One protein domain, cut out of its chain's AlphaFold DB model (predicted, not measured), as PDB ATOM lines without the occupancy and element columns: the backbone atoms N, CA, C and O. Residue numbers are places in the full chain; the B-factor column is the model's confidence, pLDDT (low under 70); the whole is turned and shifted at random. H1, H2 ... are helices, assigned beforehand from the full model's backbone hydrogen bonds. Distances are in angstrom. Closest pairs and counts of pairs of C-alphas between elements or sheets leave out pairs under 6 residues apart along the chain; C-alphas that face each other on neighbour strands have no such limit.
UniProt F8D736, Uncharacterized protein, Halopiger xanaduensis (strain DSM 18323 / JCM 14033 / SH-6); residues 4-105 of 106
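What this domain is: This is residues 4 to 105 of the 106 residues of an uncharacterized protein of Halopiger xanaduensis (strain DSM 18323 / JCM 14033 / SH-6) (UniProt F8D736). Two long helices, H1 and H4, run opposite ways and cross aslant where residues 18 to 28 of H1 touch residues 65 to 75 of H4, and a small head, the helical hairpin of H2 and H3, packs on residues 61 to 66 of H4; residues 4 to 13 and 80 to 105 stick out. The printed part has 102 residues with four named helices, H1 to H4 in chain order: all helix. It is extended, with a radius of gyration of the C-alphas of 21.8 A, spanning 75 by 29 by 23 A.

How they stand to each other: H1, residues 4 to 35, touches H4, residues 60 to 103, with residues 18 to 28 alone, closest at C-alphas Thr 25 and Thr 68, 6.7 A, at 36 degrees, only just a steep tilt. H2, residues 39 to 47, and H3, residues 52 to 58, form a hairpin, closest at C-alphas Ala 44 and Ala 55, 5.0 A. H4, the hub, touches H2, closest at C-alphas Ile 62 and Ala 45, 6.8 A, and H3 only at the corner. Every O i to N i+4 pair is within hydrogen-bond range in H2 and H3, 27 of 28 in H1, 38 of 40 in H4.

Where its parts are: H1, 45.1 A long, begins at C-alpha 4, (-10.344, -33.343, -44.950); H4, 64.7 A, ends at C-alpha 103, (-32.904, -55.158, -52.421).

The domain as a whole: The printed part has no cut; its three links are tight. Residues 4 to 6 and 98 to 105 have pLDDT under 70.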
ATOM      1  N   HIS A   4     -11.226 -32.588 -45.841       62.53
ATOM      2  CA  HIS A   4     -10.344 -33.343 -44.950       62.53
ATOM      3  C   HIS A   4      -9.304 -32.489 -44.208       62.53
ATOM      4  O   HIS A   4      -9.026 -32.768 -43.042       62.53
ATOM      5  N   THR A   5      -8.733 -31.464 -44.845       69.38
ATOM      6  CA  THR A   5      -7.700 -30.602 -44.248       69.38
ATOM      7  C   THR A   5      -8.307 -29.675 -43.200       69.38
ATOM      8  O   THR A   5      -7.767 -29.557 -42.102       69.38
ATOM      9  N   VAL A   6      -9.477 -29.099 -43.496       68.19
ATOM     10  CA  VAL A   6     -10.246 -28.268 -42.552       68.19
ATOM     11  C   VAL A   6     -10.649 -29.090 -41.328       68.19
ATOM     12  O   VAL A   6     -10.444 -28.663 -40.193       68.19
ATOM     13  N   ARG A   7     -11.125 -30.324 -41.543       70.06
ATOM     14  CA  ARG A   7     -11.481 -31.237 -40.452       70.06
ATOM     15  C   ARG A   7     -10.274 -31.602 -39.584       70.06
ATOM     16  O   ARG A   7     -10.397 -31.631 -38.365       70.06
ATOM     17  N   ARG A   8      -9.109 -31.876 -40.184       72.31
ATOM     18  CA  ARG A   8      -7.889 -32.260 -39.449       72.31
ATOM     19  C   ARG A   8      -7.372 -31.122 -38.570       72.31
ATOM     20  O   ARG A   8      -7.123 -31.351 -37.392       72.31
ATOM     21  N   VAL A   9      -7.281 -29.911 -39.123       75.62
ATOM     22  CA  VAL A   9      -6.866 -28.711 -38.376       75.62
ATOM     23  C   VAL A   9      -7.849 -28.416 -37.243       75.62
ATOM     24  O   VAL A   9      -7.414 -28.175 -36.120       75.62
ATOM     25  N   GLY A  10      -9.158 -28.525 -37.496       77.88
ATOM     26  CA  GLY A  10     -10.185 -28.344 -36.467       77.88
ATOM     27  C   GLY A  10     -10.015 -29.291 -35.275       77.88
ATOM     28  O   GLY A  10     -10.080 -28.855 -34.129       77.88
ATOM     29  N   TRP A  11      -9.708 -30.566 -35.527       80.00
ATOM     30  CA  TRP A  11      -9.439 -31.537 -34.462       80.00
ATOM     31  C   TRP A  11      -8.140 -31.263 -33.703       80.00
ATOM     32  O   TRP A  11      -8.105 -31.441 -32.488       80.00
ATOM     33  N   THR A  12      -7.082 -30.814 -34.381       84.88
ATOM     34  CA  THR A  12      -5.827 -30.447 -33.710       84.88
ATOM     35  C   THR A  12      -6.018 -29.236 -32.801       84.88
ATOM     36  O   THR A  12      -5.600 -29.278 -31.650       84.88
ATOM     37  N   VAL A  13      -6.704 -28.192 -33.277       84.31
ATOM     38  CA  VAL A  13      -7.010 -26.998 -32.470       84.31
ATOM     39  C   VAL A  13      -7.882 -27.364 -31.270       84.31
ATOM     40  O   VAL A  13      -7.576 -26.955 -30.153       84.31
ATOM     41  N   ALA A  14      -8.914 -28.190 -31.469       82.56
ATOM     42  CA  ALA A  14      -9.757 -28.675 -30.378       82.56
ATOM     43  C   ALA A  14      -8.957 -29.501 -29.355       82.56
ATOM     44  O   ALA A  14      -9.108 -29.298 -28.155       82.56
ATOM     45  N   GLY A  15      -8.075 -30.392 -29.817       85.69
ATOM     46  CA  GLY A  15      -7.235 -31.218 -28.950       85.69
ATOM     47  C   GLY A  15      -6.230 -30.403 -28.135       85.69
ATOM     48  O   GLY A  15      -6.112 -30.609 -26.930       85.69
ATOM     49  N   VAL A  16      -5.545 -29.443 -28.762       88.69
ATOM     50  CA  VAL A  16      -4.616 -28.533 -28.068       88.69
ATOM     51  C   VAL A  16      -5.368 -27.646 -27.077       88.69
ATOM     52  O   VAL A  16      -4.928 -27.499 -25.940       88.69
ATOM     53  N   GLY A  17      -6.527 -27.109 -27.473       89.12
ATOM     54  CA  GLY A  17      -7.388 -26.330 -26.585       89.12
ATOM     55  C   GLY A  17      -7.845 -27.137 -25.370       89.12
ATOM     56  O   GLY A  17      -7.751 -26.658 -24.242       89.12
ATOM     57  N   TYR A  18      -8.253 -28.390 -25.579       88.25
ATOM     58  CA  TYR A  18      -8.647 -29.300 -24.505       88.25
ATOM     59  C   TYR A  18      -7.490 -29.626 -23.555       88.25
ATOM     60  O   TYR A  18      -7.653 -29.560 -22.339       88.25
ATOM     61  N   ALA A  19      -6.307 -29.935 -24.092       92.00
ATOM     62  CA  ALA A  19      -5.119 -30.213 -23.288       92.00
ATOM     63  C   ALA A  19      -4.682 -28.987 -22.469       92.00
ATOM     64  O   ALA A  19      -4.370 -29.114 -21.285       92.00
ATOM     65  N   GLY A  20      -4.712 -27.795 -23.074       93.12
ATOM     66  CA  GLY A  20      -4.432 -26.535 -22.387       93.12
ATOM     67  C   GLY A  20      -5.442 -26.238 -21.277       93.12
ATOM     68  O   GLY A  20      -5.050 -25.857 -20.172       93.12
ATOM     69  N   TRP A  21      -6.730 -26.480 -21.529       94.19
ATOM     70  CA  TRP A  21      -7.771 -26.385 -20.507       94.19
ATOM     71  C   TRP A  21      -7.531 -27.374 -19.358       94.19
ATOM     72  O   TRP A  21      -7.515 -26.956 -18.206       94.19
ATOM     73  N   LEU A  22      -7.246 -28.650 -19.646       94.38
ATOM     74  CA  LEU A  22      -6.934 -29.659 -18.624       94.38
ATOM     75  C   LEU A  22      -5.735 -29.261 -17.758       94.38
ATOM     76  O   LEU A  22      -5.807 -29.351 -16.534       94.38
ATOM     77  N   ALA A  23      -4.648 -28.799 -18.380       94.38
ATOM     78  CA  ALA A  23      -3.465 -28.331 -17.663       94.38
ATOM     79  C   ALA A  23      -3.791 -27.136 -16.755       94.38
ATOM     80  O   ALA A  23      -3.346 -27.085 -15.608       94.38
ATOM     81  N   THR A  24      -4.621 -26.209 -17.240       93.44
ATOM     82  CA  THR A  24      -5.082 -25.046 -16.470       93.44
ATOM     83  C   THR A  24      -5.939 -25.478 -15.281       93.44
ATOM     84  O   THR A  24      -5.676 -25.061 -14.154       93.44
ATOM     85  N   THR A  25      -6.908 -26.368 -15.495       94.12
ATOM     86  CA  THR A  25      -7.754 -26.939 -14.439       94.12
ATOM     87  C   THR A  25      -6.918 -27.664 -13.387       94.12
ATOM     88  O   THR A  25      -7.113 -27.439 -12.195       94.12
ATOM     89  N   ALA A  26      -5.947 -28.484 -13.802       94.44
ATOM     90  CA  ALA A  26      -5.054 -29.193 -12.890       94.44
ATOM     91  C   ALA A  26      -4.198 -28.224 -12.060       94.44
ATOM     92  O   ALA A  26      -4.067 -28.392 -10.847       94.44
ATOM     93  N   TYR A  27      -3.662 -27.177 -12.690       94.25
ATOM     94  CA  TYR A  27      -2.899 -26.143 -11.997       94.25
ATOM     95  C   TYR A  27      -3.753 -25.372 -10.982       94.25
ATOM     96  O   TYR A  27      -3.331 -25.163  -9.843       94.25
ATOM     97  N   LEU A  28      -4.971 -24.979 -11.360       93.19
ATOM     98  CA  LEU A  28      -5.898 -24.297 -10.458       93.19
ATOM     99  C   LEU A  28      -6.328 -25.207  -9.300       93.19
ATOM    100  O   LEU A  28      -6.339 -24.763  -8.154       93.19
ATOM    101  N   ALA A  29      -6.599 -26.485  -9.565       93.06
ATOM    102  CA  ALA A  29      -6.905 -27.467  -8.530       93.06
ATOM    103  C   ALA A  29      -5.737 -27.626  -7.549       93.06
ATOM    104  O   ALA A  29      -5.944 -27.573  -6.340       93.06
ATOM    105  N   TYR A  30      -4.501 -27.728  -8.046       93.44
ATOM    106  CA  TYR A  30      -3.303 -27.742  -7.206       93.44
ATOM    107  C   TYR A  30      -3.199 -26.476  -6.342       93.44
ATOM    108  O   TYR A  30      -2.982 -26.559  -5.132       93.44
ATOM    109  N   ARG A  31      -3.410 -25.294  -6.934       90.88
ATOM    110  CA  ARG A  31      -3.389 -24.017  -6.206       90.88
ATOM    111  C   ARG A  31      -4.419 -23.982  -5.079       90.88
ATOM    112  O   ARG A  31      -4.086 -23.547  -3.985       90.88
ATOM    113  N   VAL A  32      -5.638 -24.453  -5.318       91.69
ATOM    114  CA  VAL A  32      -6.709 -24.419  -4.311       91.69
ATOM    115  C   VAL A  32      -6.533 -25.504  -3.247       91.69
ATOM    116  O   VAL A  32      -6.684 -25.215  -2.063       91.69
ATOM    117  N   LEU A  33      -6.217 -26.737  -3.649       92.12
ATOM    118  CA  LEU A  33      -6.224 -27.902  -2.757       92.12
ATOM    119  C   LEU A  33      -4.904 -28.107  -2.013       92.12
ATOM    120  O   LEU A  33      -4.923 -28.568  -0.876       92.12
ATOM    121  N   VAL A  34      -3.771 -27.788  -2.643       92.75
ATOM    122  CA  VAL A  34      -2.440 -28.018  -2.062       92.75
ATOM    123  C   VAL A  34      -1.882 -26.744  -1.444       92.75
ATOM    124  O   VAL A  34      -1.432 -26.765  -0.304       92.75
ATOM    125  N   VAL A  35      -1.919 -25.625  -2.177       92.44
ATOM    126  CA  VAL A  35      -1.392 -24.347  -1.661       92.44
ATOM    127  C   VAL A  35      -2.395 -23.659  -0.729       92.44
ATOM    128  O   VAL A  35      -1.998 -22.989   0.222       92.44
ATOM    129  N   GLY A  36      -3.690 -23.858  -0.969       87.19
ATOM    130  CA  GLY A  36      -4.755 -23.266  -0.170       87.19
ATOM    131  C   GLY A  36      -5.116 -21.843  -0.598       87.19
ATOM    132  O   GLY A  36      -4.441 -21.193  -1.399       87.19
ATOM    133  N   LEU A  37      -6.229 -21.360  -0.047       89.31
ATOM    134  CA  LEU A  37      -6.765 -20.028  -0.313       89.31
ATOM    135  C   LEU A  37      -6.309 -19.031   0.752       89.31
ATOM    136  O   LEU A  37      -6.354 -19.320   1.950       89.31
ATOM    137  N   SER A  38      -5.957 -17.823   0.319       91.00
ATOM    138  CA  SER A  38      -5.749 -16.700   1.232       91.00
ATOM    139  C   SER A  38      -7.068 -16.284   1.917       91.00
ATOM    140  O   SER A  38      -8.158 -16.594   1.426       91.00
ATOM    141  N   PRO A  39      -7.023 -15.523   3.027       90.44
ATOM    142  CA  PRO A  39      -8.236 -15.039   3.694       90.44
ATOM    143  C   PRO A  39      -9.124 -14.136   2.824       90.44
ATOM    144  O   PRO A  39     -10.327 -14.039   3.066       90.44
ATOM    145  N   ALA A  40      -8.552 -13.436   1.839       88.00
ATOM    146  CA  ALA A  40      -9.319 -12.640   0.879       88.00
ATOM    147  C   ALA A  40     -10.030 -13.545  -0.140       88.00
ATOM    148  O   ALA A  40     -11.225 -13.389  -0.379       88.00
ATOM    149  N   GLN A  41      -9.325 -14.561  -0.639       91.00
ATOM    150  CA  GLN A  41      -9.864 -15.544  -1.580       91.00
ATOM    151  C   GLN A  41     -10.973 -16.392  -0.964       91.00
ATOM    152  O   GLN A  41     -11.971 -16.659  -1.624       91.00
ATOM    153  N   ARG A  42     -10.837 -16.784   0.309       89.69
ATOM    154  CA  ARG A  42     -11.911 -17.476   1.039       89.69
ATOM    155  C   ARG A  42     -13.183 -16.640   1.104       89.69
ATOM    156  O   ARG A  42     -14.240 -17.145   0.759       89.69
ATOM    157  N   ARG A  43     -13.070 -15.357   1.457       89.25
ATOM    158  CA  ARG A  43     -14.222 -14.443   1.497       89.25
ATOM    159  C   ARG A  43     -14.878 -14.285   0.127       89.25
ATOM    160  O   ARG A  43     -16.100 -14.327   0.036       89.25
ATOM    161  N   ALA A  44     -14.085 -14.155  -0.935       88.31
ATOM    162  CA  ALA A  44     -14.614 -14.102  -2.295       88.31
ATOM    163  C   ALA A  44     -15.308 -15.423  -2.692       88.31
ATOM    164  O   ALA A  44     -16.399 -15.395  -3.254       88.31
ATOM    165  N   ALA A  45     -14.739 -16.578  -2.334       87.75
ATOM    166  CA  ALA A  45     -15.350 -17.887  -2.572       87.75
ATOM    167  C   ALA A  45     -16.665 -18.083  -1.795       87.75
ATOM    168  O   ALA A  45     -17.619 -18.632  -2.336       87.75
ATOM    169  N   GLU A  46     -16.746 -17.604  -0.553       90.94
ATOM    170  CA  GLU A  46     -17.965 -17.639   0.266       90.94
ATOM    171  C   GLU A  46     -19.066 -16.722  -0.284       90.94
ATOM    172  O   GLU A  46     -20.248 -17.050  -0.197       90.94
ATOM    173  N   GLN A  47     -18.697 -15.585  -0.878       88.81
ATOM    174  CA  GLN A  47     -19.637 -14.656  -1.515       88.81
ATOM    175  C   GLN A  47     -20.095 -15.120  -2.902       88.81
ATOM    176  O   GLN A  47     -21.154 -14.701  -3.376       88.81
ATOM    177  N   PHE A  48     -19.324 -15.999  -3.545       89.31
ATOM    178  CA  PHE A  48     -19.554 -16.446  -4.914       89.31
ATOM    179  C   PHE A  48     -20.971 -17.000  -5.179       89.31
ATOM    180  O   PHE A  48     -21.559 -16.599  -6.182       89.31
ATOM    181  N   PRO A  49     -21.586 -17.841  -4.317       88.94
ATOM    182  CA  PRO A  49     -22.936 -18.362  -4.558       88.94
ATOM    183  C   PRO A  49     -24.016 -17.275  -4.610       88.94
ATOM    184  O   PRO A  49     -25.012 -17.430  -5.310       88.94
ATOM    185  N   ALA A  50     -23.827 -16.179  -3.869       90.38
ATOM    186  CA  ALA A  50     -24.781 -15.077  -3.811       90.38
ATOM    187  C   ALA A  50     -24.514 -14.022  -4.894       90.38
ATOM    188  O   ALA A  50     -25.457 -13.447  -5.435       90.38
ATOM    189  N   ARG A  51     -23.237 -13.743  -5.194       88.06
ATOM    190  CA  ARG A  51     -22.815 -12.687  -6.129       88.06
ATOM    191  C   ARG A  51     -21.615 -13.129  -6.976       88.06
ATOM    192  O   ARG A  51     -20.497 -12.655  -6.767       88.06
ATOM    193  N   PRO A  52     -21.827 -14.017  -7.959       83.81
ATOM    194  CA  PRO A  52     -20.735 -14.671  -8.679       83.81
ATOM    195  C   PRO A  52     -19.903 -13.698  -9.520       83.81
ATOM    196  O   PRO A  52     -18.681 -13.804  -9.542       83.81
ATOM    197  N   LEU A  53     -20.541 -12.718 -10.172       88.00
ATOM    198  CA  LEU A  53     -19.839 -11.724 -10.992       88.00
ATOM    199  C   LEU A  53     -19.003 -10.759 -10.144       88.00
ATOM    200  O   LEU A  53     -17.866 -10.468 -10.500       88.00
ATOM    201  N   GLU A  54     -19.535 -10.299  -9.008       89.19
ATOM    202  CA  GLU A  54     -18.801  -9.423  -8.087       89.19
ATOM    203  C   GLU A  54     -17.616 -10.163  -7.454       89.19
ATOM    204  O   GLU A  54     -16.503  -9.646  -7.447       89.19
ATOM    205  N   ALA A  55     -17.823 -11.400  -6.993       84.50
ATOM    206  CA  ALA A  55     -16.767 -12.227  -6.414       84.50
ATOM    207  C   ALA A  55     -15.656 -12.566  -7.427       84.50
ATOM    208  O   ALA A  55     -14.474 -12.518  -7.087       84.50
ATOM    209  N   ALA A  56     -16.025 -12.867  -8.676       87.00
ATOM    210  CA  ALA A  56     -15.081 -13.128  -9.761       87.00
ATOM    211  C   ALA A  56     -14.290 -11.879 -10.183       87.00
ATOM    212  O   ALA A  56     -13.126 -11.996 -10.560       87.00
ATOM    213  N   ALA A  57     -14.903 -10.693 -10.123       85.50
ATOM    214  CA  ALA A  57     -14.231  -9.428 -10.414       85.50
ATOM    215  C   ALA A  57     -13.325  -8.962  -9.261       85.50
ATOM    216  O   ALA A  57     -12.310  -8.312  -9.501       85.50
ATOM    217  N   ALA A  58     -13.686  -9.291  -8.018       85.25
ATOM    218  CA  ALA A  58     -12.951  -8.887  -6.823       85.25
ATOM    219  C   ALA A  58     -11.655  -9.683  -6.601       85.25
ATOM    220  O   ALA A  58     -10.710  -9.144  -6.028       85.25
ATOM    221  N   ASP A  59     -11.596 -10.945  -7.041       90.06
ATOM    222  CA  ASP A  59     -10.406 -11.785  -6.903       90.06
ATOM    223  C   ASP A  59     -10.052 -12.511  -8.221       90.06
ATOM    224  O   ASP A  59     -10.837 -13.334  -8.704       90.06
ATOM    225  N   PRO A  60      -8.848 -12.278  -8.789       88.94
ATOM    226  CA  PRO A  60      -8.437 -12.878 -10.059       88.94
ATOM    227  C   PRO A  60      -8.419 -14.411 -10.060       88.94
ATOM    228  O   PRO A  60      -8.674 -15.022 -11.098       88.94
ATOM    229  N   LEU A  61      -8.112 -15.053  -8.924       89.88
ATOM    230  CA  LEU A  61      -8.107 -16.513  -8.827       89.88
ATOM    231  C   LEU A  61      -9.536 -17.053  -8.912       89.88
ATOM    232  O   LEU A  61      -9.776 -18.020  -9.632       89.88
ATOM    233  N   ILE A  62     -10.479 -16.417  -8.216       89.06
ATOM    234  CA  ILE A  62     -11.900 -16.784  -8.278       89.06
ATOM    235  C   ILE A  62     -12.448 -16.570  -9.691       89.06
ATOM    236  O   ILE A  62     -13.124 -17.451 -10.224       89.06
ATOM    237  N   GLY A  63     -12.089 -15.458 -10.339       91.06
ATOM    238  CA  GLY A  63     -12.433 -15.211 -11.739       91.06
ATOM    239  C   GLY A  63     -11.897 -16.283 -12.692       91.06
ATOM    240  O   GLY A  63     -12.646 -16.802 -13.519       91.06
ATOM    241  N   LEU A  64     -10.628 -16.683 -12.544       92.75
ATOM    242  CA  LEU A  64     -10.018 -17.754 -13.341       92.75
ATOM    243  C   LEU A  64     -10.678 -19.116 -13.112       92.75
ATOM    244  O   LEU A  64     -10.884 -19.861 -14.070       92.75
ATOM    245  N   LEU A  65     -11.025 -19.446 -11.866       90.75
ATOM    246  CA  LEU A  65     -11.755 -20.669 -11.529       90.75
ATOM    247  C   LEU A  65     -13.126 -20.688 -12.206       90.75
ATOM    248  O   LEU A  65     -13.469 -21.665 -12.870       90.75
ATOM    249  N   PHE A  66     -13.876 -19.590 -12.102       90.25
ATOM    250  CA  PHE A  66     -15.176 -19.461 -12.751       90.25
ATOM    251  C   PHE A  66     -15.077 -19.604 -14.272       90.25
ATOM    252  O   PHE A  66     -15.807 -20.397 -14.871       90.25
ATOM    253  N   LEU A  67     -14.135 -18.893 -14.895       91.88
ATOM    254  CA  LEU A  67     -13.931 -18.936 -16.340       91.88
ATOM    255  C   LEU A  67     -13.521 -20.337 -16.813       91.88
ATOM    256  O   LEU A  67     -13.982 -20.801 -17.853       91.88
ATOM    257  N   THR A  68     -12.691 -21.029 -16.031       93.31
ATOM    258  CA  THR A  68     -12.226 -22.389 -16.335       93.31
ATOM    259  C   THR A  68     -13.365 -23.403 -16.257       93.31
ATOM    260  O   THR A  68     -13.478 -24.256 -17.140       93.31
ATOM    261  N   LEU A  69     -14.242 -23.296 -15.254       91.06
ATOM    262  CA  LEU A  69     -15.445 -24.128 -15.146       91.06
ATOM    263  C   LEU A  69     -16.413 -23.861 -16.304       91.06
ATOM    264  O   LEU A  69     -16.898 -24.800 -16.934       91.06
ATOM    265  N   PHE A  70     -16.646 -22.588 -16.627       91.75
ATOM    266  CA  PHE A  70     -17.506 -22.200 -17.742       91.75
ATOM    267  C   PHE A  70     -16.961 -22.706 -19.086       91.75
ATOM    268  O   PHE A  70     -17.702 -23.277 -19.884       91.75
ATOM    269  N   ALA A  71     -15.651 -22.574 -19.314       92.00
ATOM    270  CA  ALA A  71     -14.986 -23.125 -20.491       92.00
ATOM    271  C   ALA A  71     -15.121 -24.654 -20.560       92.00
ATOM    272  O   ALA A  71     -15.406 -25.184 -21.632       92.00
ATOM    273  N   GLY A  72     -14.986 -25.352 -19.428       91.38
ATOM    274  CA  GLY A  72     -15.193 -26.799 -19.341       91.38
ATOM    275  C   GLY A  72     -16.592 -27.214 -19.792       91.38
ATOM    276  O   GLY A  72     -16.728 -28.085 -20.647       91.38
ATOM    277  N   LEU A  73     -17.625 -26.515 -19.312       93.69
ATOM    278  CA  LEU A  73     -19.013 -26.772 -19.703       93.69
ATOM    279  C   LEU A  73     -19.235 -26.598 -21.215       93.69
ATOM    280  O   LEU A  73     -19.909 -27.410 -21.850       93.69
ATOM    281  N   LEU A  74     -18.646 -25.556 -21.812       92.31
ATOM    282  CA  LEU A  74     -18.732 -25.317 -23.254       92.31
ATOM    283  C   LEU A  74     -18.008 -26.398 -24.064       92.31
ATOM    284  O   LEU A  74     -18.529 -26.852 -25.083       92.31
ATOM    285  N   ILE A  75     -16.826 -26.818 -23.610       88.12
ATOM    286  CA  ILE A  75     -16.049 -27.894 -24.229       88.12
ATOM    287  C   ILE A  75     -16.839 -29.202 -24.193       88.12
ATOM    288  O   ILE A  75     -16.993 -29.843 -25.230       88.12
ATOM    289  N   GLU A  76     -17.369 -29.592 -23.032       87.94
ATOM    290  CA  GLU A  76     -18.166 -30.813 -22.887       87.94
ATOM    291  C   GLU A  76     -19.416 -30.768 -23.767       87.94
ATOM    292  O   GLU A  76     -19.676 -31.709 -24.522       87.94
ATOM    293  N   GLY A  77     -20.141 -29.645 -23.754       90.50
ATOM    294  CA  GLY A  77     -21.295 -29.432 -24.623       90.50
ATOM    295  C   GLY A  77     -20.942 -29.576 -26.105       90.50
ATOM    296  O   GLY A  77     -21.657 -30.251 -26.849       90.50
ATOM    297  N   ALA A  78     -19.810 -29.013 -26.535       86.25
ATOM    298  CA  ALA A  78     -19.331 -29.138 -27.906       86.25
ATOM    299  C   ALA A  78     -18.953 -30.586 -28.254       86.25
ATOM    300  O   ALA A  78     -19.365 -31.087 -29.302       86.25
ATOM    301  N   VAL A  79     -18.213 -31.282 -27.386       85.50
ATOM    302  CA  VAL A  79     -17.811 -32.682 -27.597       85.50
ATOM    303  C   VAL A  79     -19.036 -33.585 -27.715       85.50
ATOM    304  O   VAL A  79     -19.120 -34.376 -28.657       85.50
ATOM    305  N   LEU A  80     -20.013 -33.436 -26.818       89.44
ATOM    306  CA  LEU A  80     -21.259 -34.201 -26.856       89.44
ATOM    307  C   LEU A  80     -22.059 -33.902 -28.125       89.44
ATOM    308  O   LEU A  80     -22.503 -34.829 -28.804       89.44
ATOM    309  N   TYR A  81     -22.201 -32.625 -28.486       89.44
ATOM    310  CA  TYR A  81     -22.937 -32.219 -29.678       89.44
ATOM    311  C   TYR A  81     -22.300 -32.761 -30.963       89.44
ATOM    312  O   TYR A  81     -22.967 -33.435 -31.753       89.44
ATOM    313  N   TYR A  82     -21.005 -32.511 -31.174       84.56
ATOM    314  CA  TYR A  82     -20.305 -32.951 -32.381       84.56
ATOM    315  C   TYR A  82     -20.152 -34.470 -32.431       84.56
ATOM    316  O   TYR A  82     -20.323 -35.059 -33.500       84.56
ATOM    317  N   GLY A  83     -19.892 -35.116 -31.292       85.44
ATOM    318  CA  GLY A  83     -19.853 -36.570 -31.182       85.44
ATOM    319  C   GLY A  83     -21.192 -37.199 -31.567       85.44
ATOM    320  O   GLY A  83     -21.241 -38.097 -32.411       85.44
ATOM    321  N   TYR A  84     -22.297 -36.667 -31.037       89.38
ATOM    322  CA  TYR A  84     -23.641 -37.126 -31.382       89.38
ATOM    323  C   TYR A  84     -23.990 -36.873 -32.855       89.38
ATOM    324  O   TYR A  84     -24.527 -37.756 -33.528       89.38
ATOM    325  N   ALA A  85     -23.654 -35.699 -33.395       86.38
ATOM    326  CA  ALA A  85     -23.888 -35.375 -34.800       86.38
ATOM    327  C   ALA A  85     -23.130 -36.330 -35.739       86.38
ATOM    328  O   ALA A  85     -23.707 -36.839 -36.705       86.38
ATOM    329  N   GLN A  86     -21.865 -36.633 -35.431       86.81
ATOM    330  CA  GLN A  86     -21.061 -37.594 -36.191       86.81
ATOM    331  C   GLN A  86     -21.613 -39.014 -36.081       86.81
ATOM    332  O   GLN A  86     -21.729 -39.699 -37.100       86.81
ATOM    333  N   TRP A  87     -22.022 -39.436 -34.882       89.81
ATOM    334  CA  TRP A  87     -22.680 -40.725 -34.677       89.81
ATOM    335  C   TRP A  87     -23.965 -40.839 -35.503       89.81
ATOM    336  O   TRP A  87     -24.157 -41.824 -36.217       89.81
ATOM    337  N   ARG A  88     -24.817 -39.806 -35.493       91.00
ATOM    338  CA  ARG A  88     -26.065 -39.770 -36.268       91.00
ATOM    339  C   ARG A  88     -25.803 -39.818 -37.772       91.00
ATOM    340  O   ARG A  88     -26.503 -40.534 -38.487       91.00
ATOM    341  N   ALA A  89     -24.803 -39.086 -38.260       86.31
ATOM    342  CA  ALA A  89     -24.414 -39.107 -39.667       86.31
ATOM    343  C   ALA A  89     -23.877 -40.485 -40.086       86.31
ATOM    344  O   ALA A  89     -24.282 -41.013 -41.120       86.31
ATOM    345  N   ALA A  90     -23.023 -41.103 -39.267       86.38
ATOM    346  CA  ALA A  90     -22.515 -42.451 -39.507       86.38
ATOM    347  C   ALA A  90     -23.637 -43.500 -39.479       86.38
ATOM    348  O   ALA A  90     -23.668 -44.389 -40.327       86.38
ATOM    349  N   ARG A  91     -24.595 -43.369 -38.551       86.62
ATOM    350  CA  ARG A  91     -25.773 -44.240 -38.458       86.62
ATOM    351  C   ARG A  91     -26.636 -44.151 -39.716       86.62
ATOM    352  O   ARG A  91     -27.010 -45.190 -40.247       86.62
ATOM    353  N   ARG A  92     -26.908 -42.940 -40.214       85.19
ATOM    354  CA  ARG A  92     -27.653 -42.734 -41.470       85.19
ATOM    355  C   ARG A  92     -26.940 -43.369 -42.660       85.19
ATOM    356  O   ARG A  92     -27.554 -44.150 -43.370       85.19
ATOM    357  N   ARG A  93     -25.628 -43.143 -42.796       82.31
ATOM    358  CA  ARG A  93     -24.821 -43.764 -43.860       82.31
ATOM    359  C   ARG A  93     -24.876 -45.292 -43.827       82.31
ATOM    360  O   ARG A  93     -24.929 -45.900 -44.883       82.31
ATOM    361  N   ARG A  94     -24.869 -45.916 -42.643       80.56
ATOM    362  CA  ARG A  94     -25.019 -47.379 -42.526       80.56
ATOM    363  C   ARG A  94     -26.385 -47.857 -43.024       80.56
ATOM    364  O   ARG A  94     -26.431 -48.773 -43.831       80.56
ATOM    365  N   ILE A  95     -27.463 -47.187 -42.616       78.06
ATOM    366  CA  ILE A  95     -28.831 -47.509 -43.056       78.06
ATOM    367  C   ILE A  95     -28.968 -47.367 -44.580       78.06
ATOM    368  O   ILE A  95     -29.552 -48.229 -45.231       78.06
ATOM    369  N   ASP A  96     -28.399 -46.306 -45.158       76.06
ATOM    370  CA  ASP A  96     -28.446 -46.061 -46.605       76.06
ATOM    371  C   ASP A  96     -27.644 -47.098 -47.412       76.06
ATOM    372  O   ASP A  96     -27.968 -47.346 -48.569       76.06
ATOM    373  N   LEU A  97     -26.622 -47.723 -46.814       71.94
ATOM    374  CA  LEU A  97     -25.823 -48.788 -47.435       71.94
ATOM    375  C   LEU A  97     -26.476 -50.175 -47.310       71.94
ATOM    376  O   LEU A  97     -26.337 -50.998 -48.211       71.94
ATOM    377  N   GLU A  98     -27.202 -50.438 -46.221       69.81
ATOM    378  CA  GLU A  98     -27.905 -51.711 -45.991       69.81
ATOM    379  C   GLU A  98     -29.154 -51.851 -46.884       69.81
ATOM    380  O   GLU A  98     -29.434 -52.929 -47.408       69.81
ATOM    381  N   ARG A  99     -29.857 -50.744 -47.153       60.16
ATOM    382  CA  ARG A  99     -31.093 -50.710 -47.959       60.16
ATOM    383  C   ARG A  99     -30.961 -51.255 -49.399       60.16
ATOM    384  O   ARG A  99     -31.799 -52.068 -49.791       60.16
ATOM    385  N   PRO A 100     -29.959 -50.854 -50.207       60.22
ATOM    386  CA  PRO A 100     -29.760 -51.411 -51.546       60.22
ATOM    387  C   PRO A 100     -29.175 -52.833 -51.520       60.22
ATOM    388  O   PRO A 100     -29.459 -53.625 -52.420       60.22
ATOM    389  N   ALA A 101     -28.409 -53.198 -50.483       59.00
ATOM    390  CA  ALA A 101     -27.867 -54.550 -50.334       59.00
ATOM    391  C   ALA A 101     -28.977 -55.592 -50.098       59.00
ATOM    392  O   ALA A 101     -28.942 -56.669 -50.694       59.00
ATOM    393  N   GLU A 102     -29.997 -55.256 -49.302       57.88
ATOM    394  CA  GLU A 102     -31.182 -56.101 -49.098       57.88
ATOM    395  C   GLU A 102     -32.079 -56.197 -50.342       57.88
ATOM    396  O   GLU A 102     -32.671 -57.249 -50.582       57.88
ATOM    397  N   GLN A 103     -32.156 -55.140 -51.158       58.22
ATOM    398  CA  GLN A 103     -32.904 -55.158 -52.421       58.22
ATOM    399  C   GLN A 103     -32.233 -55.992 -53.517       58.22
ATOM    400  O   GLN A 103     -32.945 -56.562 -54.329       58.22
ATOM    401  N   SER A 104     -30.899 -56.107 -53.538       56.91
ATOM    402  CA  SER A 104     -30.197 -56.972 -54.507       56.91
ATOM    403  C   SER A 104     -30.184 -58.462 -54.131       56.91
ATOM    404  O   SER A 104     -29.769 -59.298 -54.928       56.91
ATOM    405  N   ARG A 105     -30.592 -58.794 -52.897       54.59
ATOM    406  CA  ARG A 105     -30.595 -60.164 -52.354       54.59
ATOM    407  C   ARG A 105     -31.959 -60.862 -52.477       54.59
ATOM    408  O   ARG A 105     -32.050 -62.044 -52.154       54.59
TER     409      ARG A 105